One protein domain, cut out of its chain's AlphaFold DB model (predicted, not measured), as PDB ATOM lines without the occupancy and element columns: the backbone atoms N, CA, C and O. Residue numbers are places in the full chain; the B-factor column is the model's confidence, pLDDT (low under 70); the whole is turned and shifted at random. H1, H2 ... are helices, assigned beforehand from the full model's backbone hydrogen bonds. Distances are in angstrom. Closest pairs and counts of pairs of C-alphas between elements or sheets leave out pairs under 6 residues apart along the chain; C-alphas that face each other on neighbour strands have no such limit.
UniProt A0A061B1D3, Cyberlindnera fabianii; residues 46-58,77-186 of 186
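What this domain is: This is residues 46 to 58 and 77 to 186 of the 186 residues of a protein of Cyberlindnera fabianii (UniProt A0A061B1D3). One long helix, H6, runs through the middle, and the other six helices are arranged around it. H7, H3, H4 and H5 follow one another in an arc around H6, their lines close to its own; H2 packs at a slant on the last residues of H6, and H1 crosses H6 on the side away from H3. The printed part has 123 residues with seven named helices, H1 to H7 in order along the chain, and no named strand, and its class is all helix. It is compact, with a radius of gyration of the C-alphas of 14.1 A, and spans 43 by 29 by 27 A.

How they stand to each other: H6, residues 144 to 163, is the hub, the helix that touches most others, four in number. H7, residues 170 to 185, touches H6 at a shallow tilt of 7 degrees, opposite ways; the closest C-alphas, of Lys 152 and Leu 183, are 6.0 A apart, and the two form a helical hairpin. H5, residues 126 to 137, forms a helical hairpin with H6 too: it touches residues 147 to 154 of H6, closest at the C-alphas of Ala 135 and Lys 147, 6.1 A, with a shallow tilt of 6 degrees, opposite ways. H3, residues 97 to 112, only just touches H6, with 3 pairs of C-alphas within 8 A; the closest are those of Ile 100 and Val 163, 7.4 A, and the tilt is shallow, 8 degrees, opposite ways. H3, H6 and H7 are an up-and-down bundle of three helices, each running against the one before it in the chain. H3 touches H7 with 17 pairs of C-alphas within 8 A, the closest those of Thr 108 and Leu 179 at 5.5 A, the same way at a shallow tilt of 15 degrees. H4, residues 116 to 123, touches H3 in a helical hairpin, with the C-alphas of Ala 110 and Met 119 closest at 5.8 A. H4 is close to H6 but not clearly touching, the closest C-alphas being those of Leu 123 and His 158, 7.3 A. H2, residues 81 to 92, touches residues 157 to 163 of H6 at a steep tilt of 46 degrees, the same way; the C-alphas of Lys 89 and Met 162 come closest, 5.2 A. H1, residues 46 to 58, touches no helix but is near H6: the closest C-alphas, of Phe 52 and Ile 150, are 6.9 A apart, at a steep tilt of 67 degrees, only just short of about perpendicular. H1 is apart from H2, H3, H4 and H7, and H5 is apart from H3 and H7. In the seven helices every O i to N i+4 pair is within hydrogen-bond range.

Where its parts are: H6 is the longest helix, 20 residues and 28.8 A from C-alpha 144 at (16.785, 39.341, -29.085) to C-alpha 163 at (35.872, 53.937, -45.009). H7 measures 22.6 A and ends at C-alpha 185, at (16.436, 53.376, -36.003). H3 measures 22.5 A. H1 measures 18.2 A and begins at C-alpha 46, at (30.258, 35.437, -21.498). H2 and H5 have 12 residues each, and H4 has 8.

The domain as a whole: The two C-alphas farthest apart, of Ala 140 and Val 169, are 43.4 A apart. Residues 59 to 76 are not printed; C-alphas 58 and 77 are 9.9 A apart across this cut, which falls in the link from H1 to H2. Of the links printed whole, H2 to H3, H3 to H4 and H4 to H5 are tight, and H5 to H6 and H6 to H7 are short. The mean pLDDT of the printed part is 86.3; residues 137 to 142 and residue 186, the chain's last, are under 70.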
ATOM      1  N   GLU A  46      29.916  34.540 -22.614       80.75
ATOM      2  CA  GLU A  46      30.258  35.437 -21.498       80.75
ATOM      3  C   GLU A  46      31.285  36.516 -21.876       80.75
ATOM      4  O   GLU A  46      31.185  37.665 -21.445       80.75
ATOM      5  N   THR A  47      32.265  36.173 -22.718       81.00
ATOM      6  CA  THR A  47      33.262  37.134 -23.209       81.00
ATOM      7  C   THR A  47      32.629  38.122 -24.183       81.00
ATOM      8  O   THR A  47      32.924  39.312 -24.115       81.00
ATOM      9  N   LEU A  48      31.733  37.656 -25.056       80.69
ATOM     10  CA  LEU A  48      30.994  38.518 -25.979       80.69
ATOM     11  C   LEU A  48      30.096  39.509 -25.221       80.69
ATOM     12  O   LEU A  48      30.134  40.703 -25.511       80.69
ATOM     13  N   VAL A  49      29.366  39.033 -24.206       80.62
ATOM     14  CA  VAL A  49      28.565  39.869 -23.292       80.62
ATOM     15  C   VAL A  49      29.445  40.915 -22.610       80.62
ATOM     16  O   VAL A  49      29.116  42.098 -22.615       80.62
ATOM     17  N   SER A  50      30.583  40.495 -22.047       82.44
ATOM     18  CA  SER A  50      31.501  41.404 -21.357       82.44
ATOM     19  C   SER A  50      32.047  42.485 -22.288       82.44
ATOM     20  O   SER A  50      32.065  43.651 -21.903       82.44
ATOM     21  N   LEU A  51      32.480  42.119 -23.498       79.88
ATOM     22  CA  LEU A  51      33.002  43.072 -24.480       79.88
ATOM     23  C   LEU A  51      31.928  44.079 -24.901       79.88
ATOM     24  O   LEU A  51      32.193  45.280 -24.932       79.88
ATOM     25  N   PHE A  52      30.717  43.595 -25.172       82.50
ATOM     26  CA  PHE A  52      29.595  44.438 -25.561       82.50
ATOM     27  C   PHE A  52      29.188  45.413 -24.443       82.50
ATOM     28  O   PHE A  52      29.028  46.607 -24.689       82.50
ATOM     29  N   ASN A  53      29.115  44.953 -23.192       81.06
ATOM     30  CA  ASN A  53      28.789  45.818 -22.056       81.06
ATOM     31  C   ASN A  53      29.876  46.872 -21.798       81.06
ATOM     32  O   ASN A  53      29.558  48.050 -21.649       81.06
ATOM     33  N   SER A  54      31.159  46.491 -21.833       76.50
ATOM     34  CA  SER A  54      32.268  47.451 -21.713       76.50
ATOM     35  C   SER A  54      32.244  48.516 -22.814       76.50
ATOM     36  O   SER A  54      32.686  49.647 -22.609       76.50
ATOM     37  N   GLN A  55      31.716  48.178 -23.989       76.12
ATOM     38  CA  GLN A  55      31.567  49.101 -25.105       76.12
ATOM     39  C   GLN A  55      30.408  50.086 -24.903       76.12
ATOM     40  O   GLN A  55      30.601  51.284 -25.106       76.12
ATOM     41  N   ILE A  56      29.253  49.619 -24.415       75.69
ATOM     42  CA  ILE A  56      28.139  50.495 -24.005       75.69
ATOM     43  C   ILE A  56      28.588  51.466 -22.907       75.69
ATOM     44  O   ILE A  56      28.277  52.660 -22.958       75.69
ATOM     45  N   GLU A  57      29.342  50.980 -21.919       75.31
ATOM     46  CA  GLU A  57      29.898  51.810 -20.845       75.31
ATOM     47  C   GLU A  57      30.828  52.893 -21.401       75.31
ATOM     48  O   GLU A  57      30.724  54.063 -21.023       75.31
ATOM     49  N   TYR A  58      31.704  52.524 -22.341       72.75
ATOM     50  CA  TYR A  58      32.606  53.458 -23.012       72.75
ATOM     51  C   TYR A  58      31.849  54.541 -23.794       72.75
ATOM     52  O   TYR A  58      32.186  55.722 -23.700       72.75
ATOM     53  N   GLN A  77      37.808  47.721 -26.656       75.50
ATOM     54  CA  GLN A  77      38.149  46.635 -27.570       75.50
ATOM     55  C   GLN A  77      36.976  46.397 -28.536       75.50
ATOM     56  O   GLN A  77      35.880  46.106 -28.065       75.50
ATOM     57  N   PRO A  78      37.191  46.500 -29.863       82.00
ATOM     58  CA  PRO A  78      36.170  46.166 -30.849       82.00
ATOM     59  C   PRO A  78      35.735  44.703 -30.734       82.00
ATOM     60  O   PRO A  78      36.577  43.832 -30.479       82.00
ATOM     61  N   LEU A  79      34.463  44.418 -31.003       86.12
ATOM     62  CA  LEU A  79      33.928  43.053 -31.063       86.12
ATOM     63  C   LEU A  79      34.660  42.230 -32.129       86.12
ATOM     64  O   LEU A  79      35.148  41.123 -31.858       86.12
ATOM     65  N   LEU A  80      34.843  42.824 -33.313       84.81
ATOM     66  CA  LEU A  80      35.616  42.233 -34.407       84.81
ATOM     67  C   LEU A  80      37.117  42.144 -34.089       84.81
ATOM     68  O   LEU A  80      37.850  41.408 -34.744       84.81
ATOM     69  N   GLY A  81      37.594  42.829 -33.051       83.31
ATOM     70  CA  GLY A  81      39.007  42.889 -32.697       83.31
ATOM     71  C   GLY A  81      39.840  43.705 -33.688       83.31
ATOM     72  O   GLY A  81      39.539  43.810 -34.877       83.31
ATOM     73  N   TRP A  82      40.926  44.290 -33.188       83.19
ATOM     74  CA  TRP A  82      41.765  45.201 -33.966       83.19
ATOM     75  C   TRP A  82      42.396  44.540 -35.189       83.19
ATOM     76  O   TRP A  82      42.437  45.156 -36.247       83.19
ATOM     77  N   GLU A  83      42.820  43.279 -35.085       83.44
ATOM     78  CA  GLU A  83      43.453  42.584 -36.205       83.44
ATOM     79  C   GLU A  83      42.517  42.414 -37.404       83.44
ATOM     80  O   GLU A  83      42.963  42.561 -38.537       83.44
ATOM     81  N   ASN A  84      41.235  42.117 -37.169       85.25
ATOM     82  CA  ASN A  84      40.280  41.976 -38.268       85.25
ATOM     83  C   ASN A  84      39.918  43.336 -38.855       85.25
ATOM     84  O   ASN A  84      39.722  43.441 -40.062       85.25
ATOM     85  N   LEU A  85      39.853  44.386 -38.032       86.94
ATOM     86  CA  LEU A  85      39.649  45.737 -38.548       86.94
ATOM     87  C   LEU A  85      40.837  46.184 -39.403       86.94
ATOM     88  O   LEU A  85      40.613  46.739 -40.475       86.94
ATOM     89  N   ASP A  86      42.073  45.893 -39.000       87.75
ATOM     90  CA  ASP A  86      43.258  46.176 -39.814       87.75
ATOM     91  C   ASP A  86      43.228  45.410 -41.146       87.75
ATOM     92  O   ASP A  86      43.532  45.988 -42.190       87.75
ATOM     93  N   ASP A  87      42.802  44.145 -41.146       86.31
ATOM     94  CA  ASP A  87      42.653  43.358 -42.376       86.31
ATOM     95  C   ASP A  87      41.576  43.952 -43.308       86.31
ATOM     96  O   ASP A  87      41.809  44.082 -44.514       86.31
ATOM     97  N   VAL A  88      40.434  44.391 -42.761       89.19
ATOM     98  CA  VAL A  88      39.383  45.104 -43.517       89.19
ATOM     99  C   VAL A  88      39.944  46.379 -44.134       89.19
ATOM    100  O   VAL A  88      39.795  46.605 -45.337       89.19
ATOM    101  N   LYS A  89      40.650  47.189 -43.339       90.00
ATOM    102  CA  LYS A  89      41.274  48.433 -43.798       90.00
ATOM    103  C   LYS A  89      42.286  48.179 -44.912       90.00
ATOM    104  O   LYS A  89      42.295  48.906 -45.904       90.00
ATOM    105  N   ASN A  90      43.143  47.175 -44.753       88.25
ATOM    106  CA  ASN A  90      44.163  46.826 -45.738       88.25
ATOM    107  C   ASN A  90      43.525  46.331 -47.040       88.25
ATOM    108  O   ASN A  90      43.926  46.764 -48.115       88.25
ATOM    109  N   THR A  91      42.488  45.500 -46.950       89.44
ATOM    110  CA  THR A  91      41.746  45.014 -48.121       89.44
ATOM    111  C   THR A  91      41.083  46.172 -48.865       89.44
ATOM    112  O   THR A  91      41.305  46.358 -50.062       89.44
ATOM    113  N   CYS A  92      40.350  47.024 -48.144       89.94
ATOM    114  CA  CYS A  92      39.612  48.141 -48.734       89.94
ATOM    115  C   CYS A  92      40.522  49.255 -49.267       89.94
ATOM    116  O   CYS A  92      40.096  50.019 -50.125       89.94
ATOM    117  N   SER A  93      41.787  49.321 -48.838       88.81
ATOM    118  CA  SER A  93      42.773  50.258 -49.402       88.81
ATOM    119  C   SER A  93      43.061  50.028 -50.889       88.81
ATOM    120  O   SER A  93      43.553  50.921 -51.572       88.81
ATOM    121  N   THR A  94      42.754  48.829 -51.394       93.19
ATOM    122  CA  THR A  94      42.931  48.469 -52.806       93.19
ATOM    123  C   THR A  94      41.700  48.778 -53.658       93.19
ATOM    124  O   THR A  94      41.780  48.718 -54.885       93.19
ATOM    125  N   TYR A  95      40.575  49.121 -53.026       93.81
ATOM    126  CA  TYR A  95      39.321  49.402 -53.707       93.81
ATOM    127  C   TYR A  95      39.291  50.825 -54.253       93.81
ATOM    128  O   TYR A  95      39.767  51.784 -53.643       93.81
ATOM    129  N   SER A  96      38.657  50.972 -55.407       95.62
ATOM    130  CA  SER A  96      38.238  52.264 -55.925       95.62
ATOM    131  C   SER A  96      37.128  52.871 -55.060       95.62
ATOM    132  O   SER A  96      36.366  52.171 -54.388       95.62
ATOM    133  N   LEU A  97      36.966  54.195 -55.141       95.12
ATOM    134  CA  LEU A  97      35.851  54.892 -54.487       95.12
ATOM    135  C   LEU A  97      34.485  54.332 -54.910       95.12
ATOM    136  O   LEU A  97      33.570  54.261 -54.096       95.12
ATOM    137  N   PHE A  98      34.359  53.906 -56.170       95.50
ATOM    138  CA  PHE A  98      33.141  53.287 -56.683       95.50
ATOM    139  C   PHE A  98      32.834  51.959 -55.978       95.50
ATOM    140  O   PHE A  98      31.693  51.726 -55.586       95.50
ATOM    141  N   GLU A  99      33.838  51.108 -55.766       95.31
ATOM    142  CA  GLU A  99      33.665  49.829 -55.064       95.31
ATOM    143  C   GLU A  99      33.281  50.030 -53.595       95.31
ATOM    144  O   GLU A  99      32.376  49.353 -53.105       95.31
ATOM    145  N   ILE A 100      33.905  50.996 -52.909       94.81
ATOM    146  CA  ILE A 100      33.548  51.352 -51.526       94.81
ATOM    147  C   ILE A 100      32.102  51.867 -51.469       94.81
ATOM    148  O   ILE A 100      31.315  51.416 -50.635       94.81
ATOM    149  N   ALA A 101      31.722  52.764 -52.383       95.31
ATOM    150  CA  ALA A 101      30.367  53.304 -52.457       95.31
ATOM    151  C   ALA A 101      29.315  52.214 -52.731       95.31
ATOM    152  O   ALA A 101      28.286  52.179 -52.054       95.31
ATOM    153  N   ASN A 102      29.579  51.304 -53.677       96.31
ATOM    154  CA  ASN A 102      28.667  50.204 -53.994       96.31
ATOM    155  C   ASN A 102      28.512  49.238 -52.808       96.31
ATOM    156  O   ASN A 102      27.398  48.828 -52.489       96.31
ATOM    157  N   ARG A 103      29.608  48.920 -52.106       94.94
ATOM    158  CA  ARG A 103      29.556  48.093 -50.890       94.94
ATOM    159  C   ARG A 103      28.718  48.743 -49.793       94.94
ATOM    160  O   ARG A 103      27.892  48.059 -49.197       94.94
ATOM    161  N   LEU A 104      28.862  50.050 -49.556       95.81
ATOM    162  CA  LEU A 104      28.006  50.770 -48.604       95.81
ATOM    163  C   LEU A 104      26.523  50.667 -48.982       95.81
ATOM    164  O   LEU A 104      25.705  50.363 -48.117       95.81
ATOM    165  N   ASP A 105      26.177  50.833 -50.261       96.50
ATOM    166  CA  ASP A 105      24.791  50.711 -50.731       96.50
ATOM    167  C   ASP A 105      24.221  49.298 -50.541       96.50
ATOM    168  O   ASP A 105      23.044  49.129 -50.199       96.50
ATOM    169  N   GLU A 106      25.041  48.269 -50.750       96.50
ATOM    170  CA  GLU A 106      24.659  46.881 -50.498       96.50
ATOM    171  C   GLU A 106      24.448  46.607 -49.005       96.50
ATOM    172  O   GLU A 106      23.429  46.008 -48.651       96.50
ATOM    173  N   ILE A 107      25.340  47.097 -48.134       95.62
ATOM    174  CA  ILE A 107      25.188  46.982 -46.676       95.62
ATOM    175  C   ILE A 107      23.919  47.713 -46.229       95.62
ATOM    176  O   ILE A 107      23.099  47.133 -45.521       95.62
ATOM    177  N   THR A 108      23.689  48.946 -46.689       96.00
ATOM    178  CA  THR A 108      22.466  49.700 -46.376       96.00
ATOM    179  C   THR A 108      21.213  48.941 -46.792       96.00
ATOM    180  O   THR A 108      20.251  48.884 -46.028       96.00
ATOM    181  N   ARG A 109      21.198  48.328 -47.980       95.88
ATOM    182  CA  ARG A 109      20.056  47.523 -48.436       95.88
ATOM    183  C   ARG A 109      19.832  46.300 -47.549       95.88
ATOM    184  O   ARG A 109      18.688  46.018 -47.206       95.88
ATOM    185  N   ALA A 110      20.905  45.605 -47.179       94.94
ATOM    186  CA  ALA A 110      20.827  44.447 -46.297       94.94
ATOM    187  C   ALA A 110      20.283  44.844 -44.915       94.94
ATOM    188  O   ALA A 110      19.346  44.214 -44.430       94.94
ATOM    189  N   VAL A 111      20.781  45.938 -44.326       94.44
ATOM    190  CA  VAL A 111      20.316  46.459 -43.028       94.44
ATOM    191  C   VAL A 111      18.848  46.877 -43.077       94.44
ATOM    192  O   VAL A 111      18.099  46.518 -42.173       94.44
ATOM    193  N   LYS A 112      18.397  47.555 -44.144       93.94
ATOM    194  CA  LYS A 112      16.980  47.949 -44.303       93.94
ATOM    195  C   LYS A 112      16.026  46.758 -44.250       93.94
ATOM    196  O   LYS A 112      14.920  46.891 -43.743       93.94
ATOM    197  N   ASN A 113      16.454  45.619 -44.785       92.25
ATOM    198  CA  ASN A 113      15.656  44.395 -44.823       92.25
ATOM    199  C   ASN A 113      15.953  43.454 -43.648       92.25
ATOM    200  O   ASN A 113      15.383  42.368 -43.595       92.25
ATOM    201  N   TRP A 114      16.861  43.845 -42.747       91.56
ATOM    202  CA  TRP A 114      17.414  42.988 -41.702       91.56
ATOM    203  C   TRP A 114      17.892  41.616 -42.232       91.56
ATOM    204  O   TRP A 114      17.724  40.577 -41.596       91.56
ATOM    205  N   ASP A 115      18.487  41.610 -43.430       91.50
ATOM    206  CA  ASP A 115      18.975  40.402 -44.103       91.50
ATOM    207  C   ASP A 115      20.390  40.062 -43.625       91.50
ATOM    208  O   ASP A 115      21.397  40.486 -44.201       91.50
ATOM    209  N   ILE A 116      20.452  39.308 -42.529       88.31
ATOM    210  CA  ILE A 116      21.701  38.916 -41.871       88.31
ATOM    211  C   ILE A 116      22.625  38.124 -42.808       88.31
ATOM    212  O   ILE A 116      23.828  38.375 -42.837       88.31
ATOM    213  N   TYR A 117      22.081  37.219 -43.625       88.12
ATOM    214  CA  TYR A 117      22.881  36.407 -44.546       88.12
ATOM    215  C   TYR A 117      23.534  37.260 -45.631       88.12
ATOM    216  O   TYR A 117      24.700  37.059 -45.985       88.12
ATOM    217  N   MET A 118      22.799  38.244 -46.152       89.56
ATOM    218  CA  MET A 118      23.361  39.191 -47.103       89.56
ATOM    219  C   MET A 118      24.439  40.061 -46.446       89.56
ATOM    220  O   MET A 118      25.467  40.293 -47.082       89.56
ATOM    221  N   MET A 119      24.266  40.477 -45.185       91.00
ATOM    222  CA  MET A 119      25.309  41.199 -44.441       91.00
ATOM    223  C   MET A 119      26.584  40.365 -44.298       91.00
ATOM    224  O   MET A 119      27.644  40.854 -44.679       91.00
ATOM    225  N   MET A 120      26.493  39.109 -43.846       88.56
ATOM    226  CA  MET A 120      27.657  38.213 -43.725       88.56
ATOM    227  C   MET A 120      28.441  38.135 -45.040       88.56
ATOM    228  O   MET A 120      29.649  38.360 -45.074       88.56
ATOM    229  N   ARG A 121      27.730  37.917 -46.154       89.19
ATOM    230  CA  ARG A 121      28.348  37.805 -47.481       89.19
ATOM    231  C   ARG A 121      29.040  39.091 -47.938       89.19
ATOM    232  O   ARG A 121      30.054  39.014 -48.621       89.19
ATOM    233  N   ILE A 122      28.471  40.263 -47.644       88.56
ATOM    234  CA  ILE A 122      29.051  41.545 -48.080       88.56
ATOM    235  C   ILE A 122      30.260  41.917 -47.220       88.56
ATOM    236  O   ILE A 122      31.256  42.411 -47.756       88.56
ATOM    237  N   LEU A 123      30.156  41.706 -45.904       88.94
ATOM    238  CA  LEU A 123      31.208  42.045 -44.950       88.94
ATOM    239  C   LEU A 123      32.410  41.104 -45.076       88.94
ATOM    240  O   LEU A 123      33.526  41.562 -44.862       88.94
ATOM    241  N   ASP A 124      32.198  39.833 -45.439       86.12
ATOM    242  CA  ASP A 124      33.264  38.846 -45.684       86.12
ATOM    243  C   ASP A 124      34.331  38.867 -44.574       86.12
ATOM    244  O   ASP A 124      35.512  39.163 -44.777       86.12
ATOM    245  N   ASN A 125      33.871  38.671 -43.337       85.19
ATOM    246  CA  ASN A 125      34.701  38.775 -42.148       85.19
ATOM    247  C   ASN A 125      34.483  37.553 -41.257       85.19
ATOM    248  O   ASN A 125      33.474  37.448 -40.568       85.19
ATOM    249  N   ALA A 126      35.476  36.666 -41.207       80.75
ATOM    250  CA  ALA A 126      35.368  35.397 -40.486       80.75
ATOM    251  C   ALA A 126      35.005  35.552 -38.995       80.75
ATOM    252  O   ALA A 126      34.351  34.685 -38.413       80.75
ATOM    253  N   ARG A 127      35.415  36.657 -38.354       83.44
ATOM    254  CA  ARG A 127      35.053  36.922 -36.956       83.44
ATOM    255  C   ARG A 127      33.618  37.409 -36.806       83.44
ATOM    256  O   ARG A 127      33.002  37.093 -35.793       83.44
ATOM    257  N   PHE A 128      33.087  38.128 -37.791       88.00
ATOM    258  CA  PHE A 128      31.665  38.455 -37.844       88.00
ATOM    259  C   PHE A 128      30.829  37.172 -37.859       88.00
ATOM    260  O   PHE A 128      29.939  37.024 -37.026       88.00
ATOM    261  N   ASP A 129      31.179  36.226 -38.735       85.19
ATOM    262  CA  ASP A 129      30.459  34.955 -38.875       85.19
ATOM    263  C   ASP A 129      30.488  34.155 -37.571       85.19
ATOM    264  O   ASP A 129      29.447  33.767 -37.048       85.19
ATOM    265  N   THR A 130      31.676  34.021 -36.978       84.75
ATOM    266  CA  THR A 130      31.862  33.291 -35.716       84.75
ATOM    267  C   THR A 130      31.058  33.914 -34.565       84.75
ATOM    268  O   THR A 130      30.463  33.200 -33.762       84.75
ATOM    269  N   ILE A 131      31.044  35.248 -34.443       85.44
ATOM    270  CA  ILE A 131      30.304  35.934 -33.371       85.44
ATOM    271  C   ILE A 131      28.799  35.795 -33.573       85.44
ATOM    272  O   ILE A 131      28.066  35.621 -32.598       85.44
ATOM    273  N   LEU A 132      28.340  35.876 -34.819       84.44
ATOM    274  CA  LEU A 132      26.936  35.715 -35.144       84.44
ATOM    275  C   LEU A 132      26.456  34.293 -34.830       84.44
ATOM    276  O   LEU A 132      25.416  34.154 -34.191       84.44
ATOM    277  N   GLU A 133      27.218  33.264 -35.205       83.12
ATOM    278  CA  GLU A 133      26.934  31.870 -34.840       83.12
ATOM    279  C   GLU A 133      26.834  31.711 -33.316       83.12
ATOM    280  O   GLU A 133      25.814  31.242 -32.816       83.12
ATOM    281  N   THR A 134      27.809  32.224 -32.553       80.44
ATOM    282  CA  THR A 134      27.753  32.210 -31.079       80.44
ATOM    283  C   THR A 134      26.506  32.912 -30.531       80.44
ATOM    284  O   THR A 134      25.893  32.425 -29.577       80.44
ATOM    285  N   ALA A 135      26.142  34.071 -31.085       75.25
ATOM    286  CA  ALA A 135      24.994  34.853 -30.630       75.25
ATOM    287  C   ALA A 135      23.654  34.174 -30.961       75.25
ATOM    288  O   ALA A 135      22.708  34.306 -30.185       75.25
ATOM    289  N   ILE A 136      23.576  33.447 -32.081       72.00
ATOM    290  CA  ILE A 136      22.402  32.662 -32.487       72.00
ATOM    291  C   ILE A 136      22.278  31.397 -31.627       72.00
ATOM    292  O   ILE A 136      21.202  31.130 -31.103       72.00
ATOM    293  N   ASP A 137      23.369  30.661 -31.413       69.81
ATOM    294  CA  ASP A 137      23.349  29.381 -30.690       69.81
ATOM    295  C   ASP A 137      23.123  29.539 -29.174       69.81
ATOM    296  O   ASP A 137      22.736  28.596 -28.480       69.81
ATOM    297  N   SER A 138      23.344  30.741 -28.638       68.25
ATOM    298  CA  SER A 138      23.253  31.042 -27.205       68.25
ATOM    299  C   SER A 138      21.901  31.651 -26.803       68.25
ATOM    300  O   SER A 138      21.858  32.595 -26.009       68.25
ATOM    301  N   ASP A 139      20.789  31.105 -27.310       61.00
ATOM    302  CA  ASP A 139      19.408  31.575 -27.064       61.00
ATOM    303  C   ASP A 139      19.056  31.787 -25.579       61.00
ATOM    304  O   ASP A 139      18.232  32.635 -25.251       61.00
ATOM    305  N   ALA A 140      19.699  31.060 -24.663       57.97
ATOM    306  CA  ALA A 140      19.468  31.196 -23.223       57.97
ATOM    307  C   ALA A 140      20.198  32.388 -22.568       57.97
ATOM    308  O   ALA A 140      19.897  32.717 -21.421       57.97
ATOM    309  N   MET A 141      21.176  33.004 -23.245       58.38
ATOM    310  CA  MET A 141      22.040  34.051 -22.674       58.38
ATOM    311  C   MET A 141      21.848  35.436 -23.294       58.38
ATOM    312  O   MET A 141      22.223  36.422 -22.665       58.38
ATOM    313  N   PHE A 142      21.280  35.526 -24.498       68.81
ATOM    314  CA  PHE A 142      21.089  36.798 -25.192       68.81
ATOM    315  C   PHE A 142      19.610  37.045 -25.472       68.81
ATOM    316  O   PHE A 142      18.975  36.281 -26.195       68.81
ATOM    317  N   GLU A 143      19.083  38.156 -24.959       78.56
ATOM    318  CA  GLU A 143      17.803  38.687 -25.424       78.56
ATOM    319  C   GLU A 143      17.914  39.096 -26.903       78.56
ATOM    320  O   GLU A 143      18.983  39.514 -27.360       78.56
ATOM    321  N   ASP A 144      16.811  39.017 -27.650       80.44
ATOM    322  CA  ASP A 144      16.785  39.341 -29.085       80.44
ATOM    323  C   ASP A 144      17.344  40.741 -29.379       80.44
ATOM    324  O   ASP A 144      18.094  40.935 -30.337       80.44
ATOM    325  N   GLU A 145      17.055  41.704 -28.502       83.31
ATOM    326  CA  GLU A 145      17.564  43.073 -28.596       83.31
ATOM    327  C   GLU A 145      19.089  43.139 -28.417       83.31
ATOM    328  O   GLU A 145      19.785  43.872 -29.120       83.31
ATOM    329  N   MET A 146      19.654  42.321 -27.527       83.94
ATOM    330  CA  MET A 146      21.101  42.255 -27.330       83.94
ATOM    331  C   MET A 146      21.802  41.663 -28.557       83.94
ATOM    332  O   MET A 146      22.797  42.224 -29.019       83.94
ATOM    333  N   LYS A 147      21.259  40.583 -29.135       83.44
ATOM    334  CA  LYS A 147      21.780  39.997 -30.385       83.44
ATOM    335  C   LYS A 147      21.762  41.028 -31.511       83.44
ATOM    336  O   LYS A 147      22.753  41.202 -32.224       83.44
ATOM    337  N   LYS A 148      20.655  41.762 -31.627       86.38
ATOM    338  CA  LYS A 148      20.479  42.835 -32.605       86.38
ATOM    339  C   LYS A 148      21.541  43.921 -32.450       86.38
ATOM    340  O   LYS A 148      22.161  44.322 -33.436       86.38
ATOM    341  N   ASN A 149      21.802  44.355 -31.220       86.94
ATOM    342  CA  ASN A 149      22.781  45.401 -30.947       86.94
ATOM    343  C   ASN A 149      24.232  44.941 -31.145       86.94
ATOM    344  O   ASN A 149      25.041  45.715 -31.659       86.94
ATOM    345  N   ILE A 150      24.552  43.676 -30.854       87.50
ATOM    346  CA  ILE A 150      25.847  43.069 -31.206       87.50
ATOM    347  C   ILE A 150      26.063  43.118 -32.723       87.50
ATOM    348  O   ILE A 150      27.107  43.581 -33.187       87.50
ATOM    349  N   VAL A 151      25.064  42.710 -33.513       89.56
ATOM    350  CA  VAL A 151      25.137  42.741 -34.982       89.56
ATOM    351  C   VAL A 151      25.320  44.164 -35.501       89.56
ATOM    352  O   VAL A 151      26.266  44.422 -36.249       89.56
ATOM    353  N   LYS A 152      24.471  45.108 -35.068       89.88
ATOM    354  CA  LYS A 152      24.597  46.531 -35.433       89.88
ATOM    355  C   LYS A 152      26.002  47.039 -35.166       89.88
ATOM    356  O   LYS A 152      26.584  47.751 -35.987       89.88
ATOM    357  N   ARG A 153      26.561  46.649 -34.024       88.25
ATOM    358  CA  ARG A 153      27.874  47.107 -33.621       88.25
ATOM    359  C   ARG A 153      28.984  46.582 -34.511       88.25
ATOM    360  O   ARG A 153      29.810  47.370 -34.965       88.25
ATOM    361  N   MET A 154      28.985  45.289 -34.804       91.12
ATOM    362  CA  MET A 154      29.973  44.715 -35.715       91.12
ATOM    363  C   MET A 154      29.906  45.354 -37.110       91.12
ATOM    364  O   MET A 154      30.950  45.604 -37.712       91.12
ATOM    365  N   ILE A 155      28.705  45.689 -37.601       92.56
ATOM    366  CA  ILE A 155      28.536  46.413 -38.872       92.56
ATOM    367  C   ILE A 155      29.194  47.793 -38.792       92.56
ATOM    368  O   ILE A 155      29.967  48.144 -39.681       92.56
ATOM    369  N   MET A 156      28.937  48.559 -37.724       90.94
ATOM    370  CA  MET A 156      29.569  49.870 -37.529       90.94
ATOM    371  C   MET A 156      31.097  49.765 -37.481       90.94
ATOM    372  O   MET A 156      31.780  50.529 -38.157       90.94
ATOM    373  N   GLU A 157      31.644  48.800 -36.736       90.00
ATOM    374  CA  GLU A 157      33.093  48.583 -36.652       90.00
ATOM    375  C   GLU A 157      33.709  48.269 -38.020       90.00
ATOM    376  O   GLU A 157      34.727  48.857 -38.400       90.00
ATOM    377  N   HIS A 158      33.071  47.380 -38.781       92.50
ATOM    378  CA  HIS A 158      33.520  47.013 -40.117       92.50
ATOM    379  C   HIS A 158      33.476  48.208 -41.077       92.50
ATOM    380  O   HIS A 158      34.467  48.501 -41.749       92.50
ATOM    381  N   VAL A 159      32.347  48.921 -41.119       92.75
ATOM    382  CA  VAL A 159      32.137  50.078 -41.999       92.75
ATOM    383  C   VAL A 159      33.139  51.182 -41.693       92.75
ATOM    384  O   VAL A 159      33.801  51.658 -42.612       92.75
ATOM    385  N   SER A 160      33.319  51.535 -40.417       90.56
ATOM    386  CA  SER A 160      34.298  52.548 -40.014       90.56
ATOM    387  C   SER A 160      35.721  52.166 -40.423       90.56
ATOM    388  O   SER A 160      36.495  53.033 -40.830       90.56
ATOM    389  N   SER A 161      36.078  50.879 -40.375       90.62
ATOM    390  CA  SER A 161      37.382  50.430 -40.864       90.62
ATOM    391  C   SER A 161      37.510  50.545 -42.389       90.62
ATOM    392  O   SER A 161      38.493  51.110 -42.886       90.62
ATOM    393  N   MET A 162      36.490  50.091 -43.124       92.50
ATOM    394  CA  MET A 162      36.418  50.142 -44.590       92.50
ATOM    395  C   MET A 162      36.575  51.570 -45.126       92.50
ATOM    396  O   MET A 162      37.338  51.796 -46.063       92.50
ATOM    397  N   VAL A 163      35.886  52.544 -44.525       92.56
ATOM    398  CA  VAL A 163      35.872  53.937 -45.009       92.56
ATOM    399  C   VAL A 163      36.969  54.808 -44.395       92.56
ATOM    400  O   VAL A 163      37.127  55.961 -44.790       92.56
ATOM    401  N   SER A 164      37.774  54.277 -43.467       88.69
ATOM    402  CA  SER A 164      38.756  55.058 -42.695       88.69
ATOM    403  C   SER A 164      39.738  55.873 -43.547       88.69
ATOM    404  O   SER A 164      40.169  56.947 -43.129       88.69
ATOM    405  N   GLN A 165      40.086  55.388 -44.742       86.38
ATOM    406  CA  GLN A 165      41.041  56.037 -45.651       86.38
ATOM    407  C   GLN A 165      40.402  57.073 -46.584       86.38
ATOM    408  O   GLN A 165      41.121  57.827 -47.230       86.38
ATOM    409  N   VAL A 166      39.070  57.096 -46.658       89.00
ATOM    410  CA  VAL A 166      38.279  57.929 -47.580       89.00
ATOM    411  C   VAL A 166      37.159  58.681 -46.847       89.00
ATOM    412  O   VAL A 166      36.202  59.144 -47.459       89.00
ATOM    413  N   SER A 167      37.261  58.791 -45.517       83.75
ATOM    414  CA  SER A 167      36.235  59.389 -44.644       83.75
ATOM    415  C   SER A 167      36.005  60.890 -44.878       83.75
ATOM    416  O   SER A 167      35.025  61.469 -44.406       83.75
ATOM    417  N   ASP A 168      36.917  61.535 -45.598       87.31
ATOM    418  CA  ASP A 168      36.854  62.923 -46.039       87.31
ATOM    419  C   ASP A 168      36.159  63.103 -47.399       87.31
ATOM    420  O   ASP A 168      35.833  64.236 -47.758       87.31
ATOM    421  N   VAL A 169      35.865  62.016 -48.122       93.12
ATOM    422  CA  VAL A 169      35.104  62.048 -49.379       93.12
ATOM    423  C   VAL A 169      33.613  62.258 -49.071       93.12
ATOM    424  O   VAL A 169      33.002  61.393 -48.432       93.12
ATOM    425  N   PRO A 170      32.993  63.374 -49.509       92.44
ATOM    426  CA  PRO A 170      31.622  63.725 -49.133       92.44
ATOM    427  C   PRO A 170      30.587  62.644 -49.453       92.44
ATOM    428  O   PRO A 170      29.752  62.334 -48.606       92.44
ATOM    429  N   GLU A 171      30.668  62.032 -50.633       92.81
ATOM    430  CA  GLU A 171      29.714  61.019 -51.091       92.81
ATOM    431  C   GLU A 171      29.800  59.731 -50.260       92.81
ATOM    432  O   GLU A 171      28.786  59.090 -49.981       92.81
ATOM    433  N   ILE A 172      31.010  59.353 -49.831       94.25
ATOM    434  CA  ILE A 172      31.221  58.201 -48.947       94.25
ATOM    435  C   ILE A 172      30.692  58.512 -47.550       94.25
ATOM    436  O   ILE A 172      29.979  57.700 -46.962       94.25
ATOM    437  N   LYS A 173      30.984  59.712 -47.047       90.31
ATOM    438  CA  LYS A 173      30.537  60.163 -45.730       90.31
ATOM    439  C   LYS A 173      29.016  60.247 -45.623       90.31
ATOM    440  O   LYS A 173      28.454  59.901 -44.586       90.31
ATOM    441  N   GLU A 174      28.340  60.695 -46.677       92.19
ATOM    442  CA  GLU A 174      26.877  60.718 -46.734       92.19
ATOM    443  C   GLU A 174      26.305  59.299 -46.610       92.19
ATOM    444  O   GLU A 174      25.446  59.055 -45.761       92.19
ATOM    445  N   LYS A 175      26.834  58.344 -47.383       94.19
ATOM    446  CA  LYS A 175      26.412  56.936 -47.326       94.19
ATOM    447  C   LYS A 175      26.684  56.293 -45.966       94.19
ATOM    448  O   LYS A 175      25.804  55.624 -45.428       94.19
ATOM    449  N   GLU A 176      27.866  56.523 -45.393       92.94
ATOM    450  CA  GLU A 176      28.206  56.077 -44.036       92.94
ATOM    451  C   GLU A 176      27.204  56.634 -43.015       92.94
ATOM    452  O   GLU A 176      26.643  55.882 -42.223       92.94
ATOM    453  N   THR A 177      26.903  57.934 -43.083       88.75
ATOM    454  CA  THR A 177      25.963  58.589 -42.162       88.75
ATOM    455  C   THR A 177      24.555  58.004 -42.277       88.75
ATOM    456  O   THR A 177      23.934  57.694 -41.263       88.75
ATOM    457  N   VAL A 178      24.051  57.808 -43.501       91.88
ATOM    458  CA  VAL A 178      22.733  57.193 -43.744       91.88
ATOM    459  C   VAL A 178      22.666  55.785 -43.159       91.88
ATOM    460  O   VAL A 178      21.668  55.425 -42.534       91.88
ATOM    461  N   LEU A 179      23.720  54.989 -43.343       92.56
ATOM    462  CA  LEU A 179      23.797  53.648 -42.779       92.56
ATOM    463  C   LEU A 179      23.794  53.676 -41.247       92.56
ATOM    464  O   LEU A 179      23.097  52.875 -40.630       92.56
ATOM    465  N   ILE A 180      24.531  54.597 -40.629       88.44
ATOM    466  CA  ILE A 180      24.589  54.683 -39.168       88.44
ATOM    467  C   ILE A 180      23.244  55.116 -38.580       88.44
ATOM    468  O   ILE A 180      22.783  54.496 -37.625       88.44
ATOM    469  N   ILE A 181      22.572  56.106 -39.176       87.50
ATOM    470  CA  ILE A 181      21.210  56.498 -38.773       87.50
ATOM    471  C   ILE A 181      20.276  55.285 -38.831       87.50
ATOM    472  O   ILE A 181      19.597  54.973 -37.857       87.50
ATOM    473  N   LEU A 182      20.312  54.539 -39.937       90.50
ATOM    474  CA  LEU A 182      19.494  53.344 -40.100       90.50
ATOM    475  C   LEU A 182      19.774  52.280 -39.023       90.50
ATOM    476  O   LEU A 182      18.844  51.656 -38.526       90.50
ATOM    477  N   LEU A 183      21.037  52.070 -38.646       87.56
ATOM    478  CA  LEU A 183      21.406  51.118 -37.593       87.56
ATOM    479  C   LEU A 183      20.903  51.541 -36.203       87.56
ATOM    480  O   LEU A 183      20.690  50.675 -35.353       87.56
ATOM    481  N   HIS A 184      20.692  52.836 -35.967       82.69
ATOM    482  CA  HIS A 184      20.086  53.334 -34.731       82.69
ATOM    483  C   HIS A 184      18.553  53.228 -34.728       82.69
ATOM    484  O   HIS A 184      17.986  52.984 -33.664       82.69
ATOM    485  N   ASP A 185      17.902  53.359 -35.886       74.50
ATOM    486  CA  ASP A 185      16.436  53.376 -36.003       74.50
ATOM    487  C   ASP A 185      15.784  51.984 -36.107       74.50
ATOM    488  O   ASP A 185      14.610  51.832 -35.767       74.50
ATOM    489  N   VAL A 186      16.511  50.978 -36.614       58.81
ATOM    490  CA  VAL A 186      15.992  49.610 -36.831       58.81
ATOM    491  C   VAL A 186      15.926  48.825 -35.543       58.81
ATOM    492  O   VAL A 186      14.856  48.245 -35.269       58.81
TER     493      VAL A 186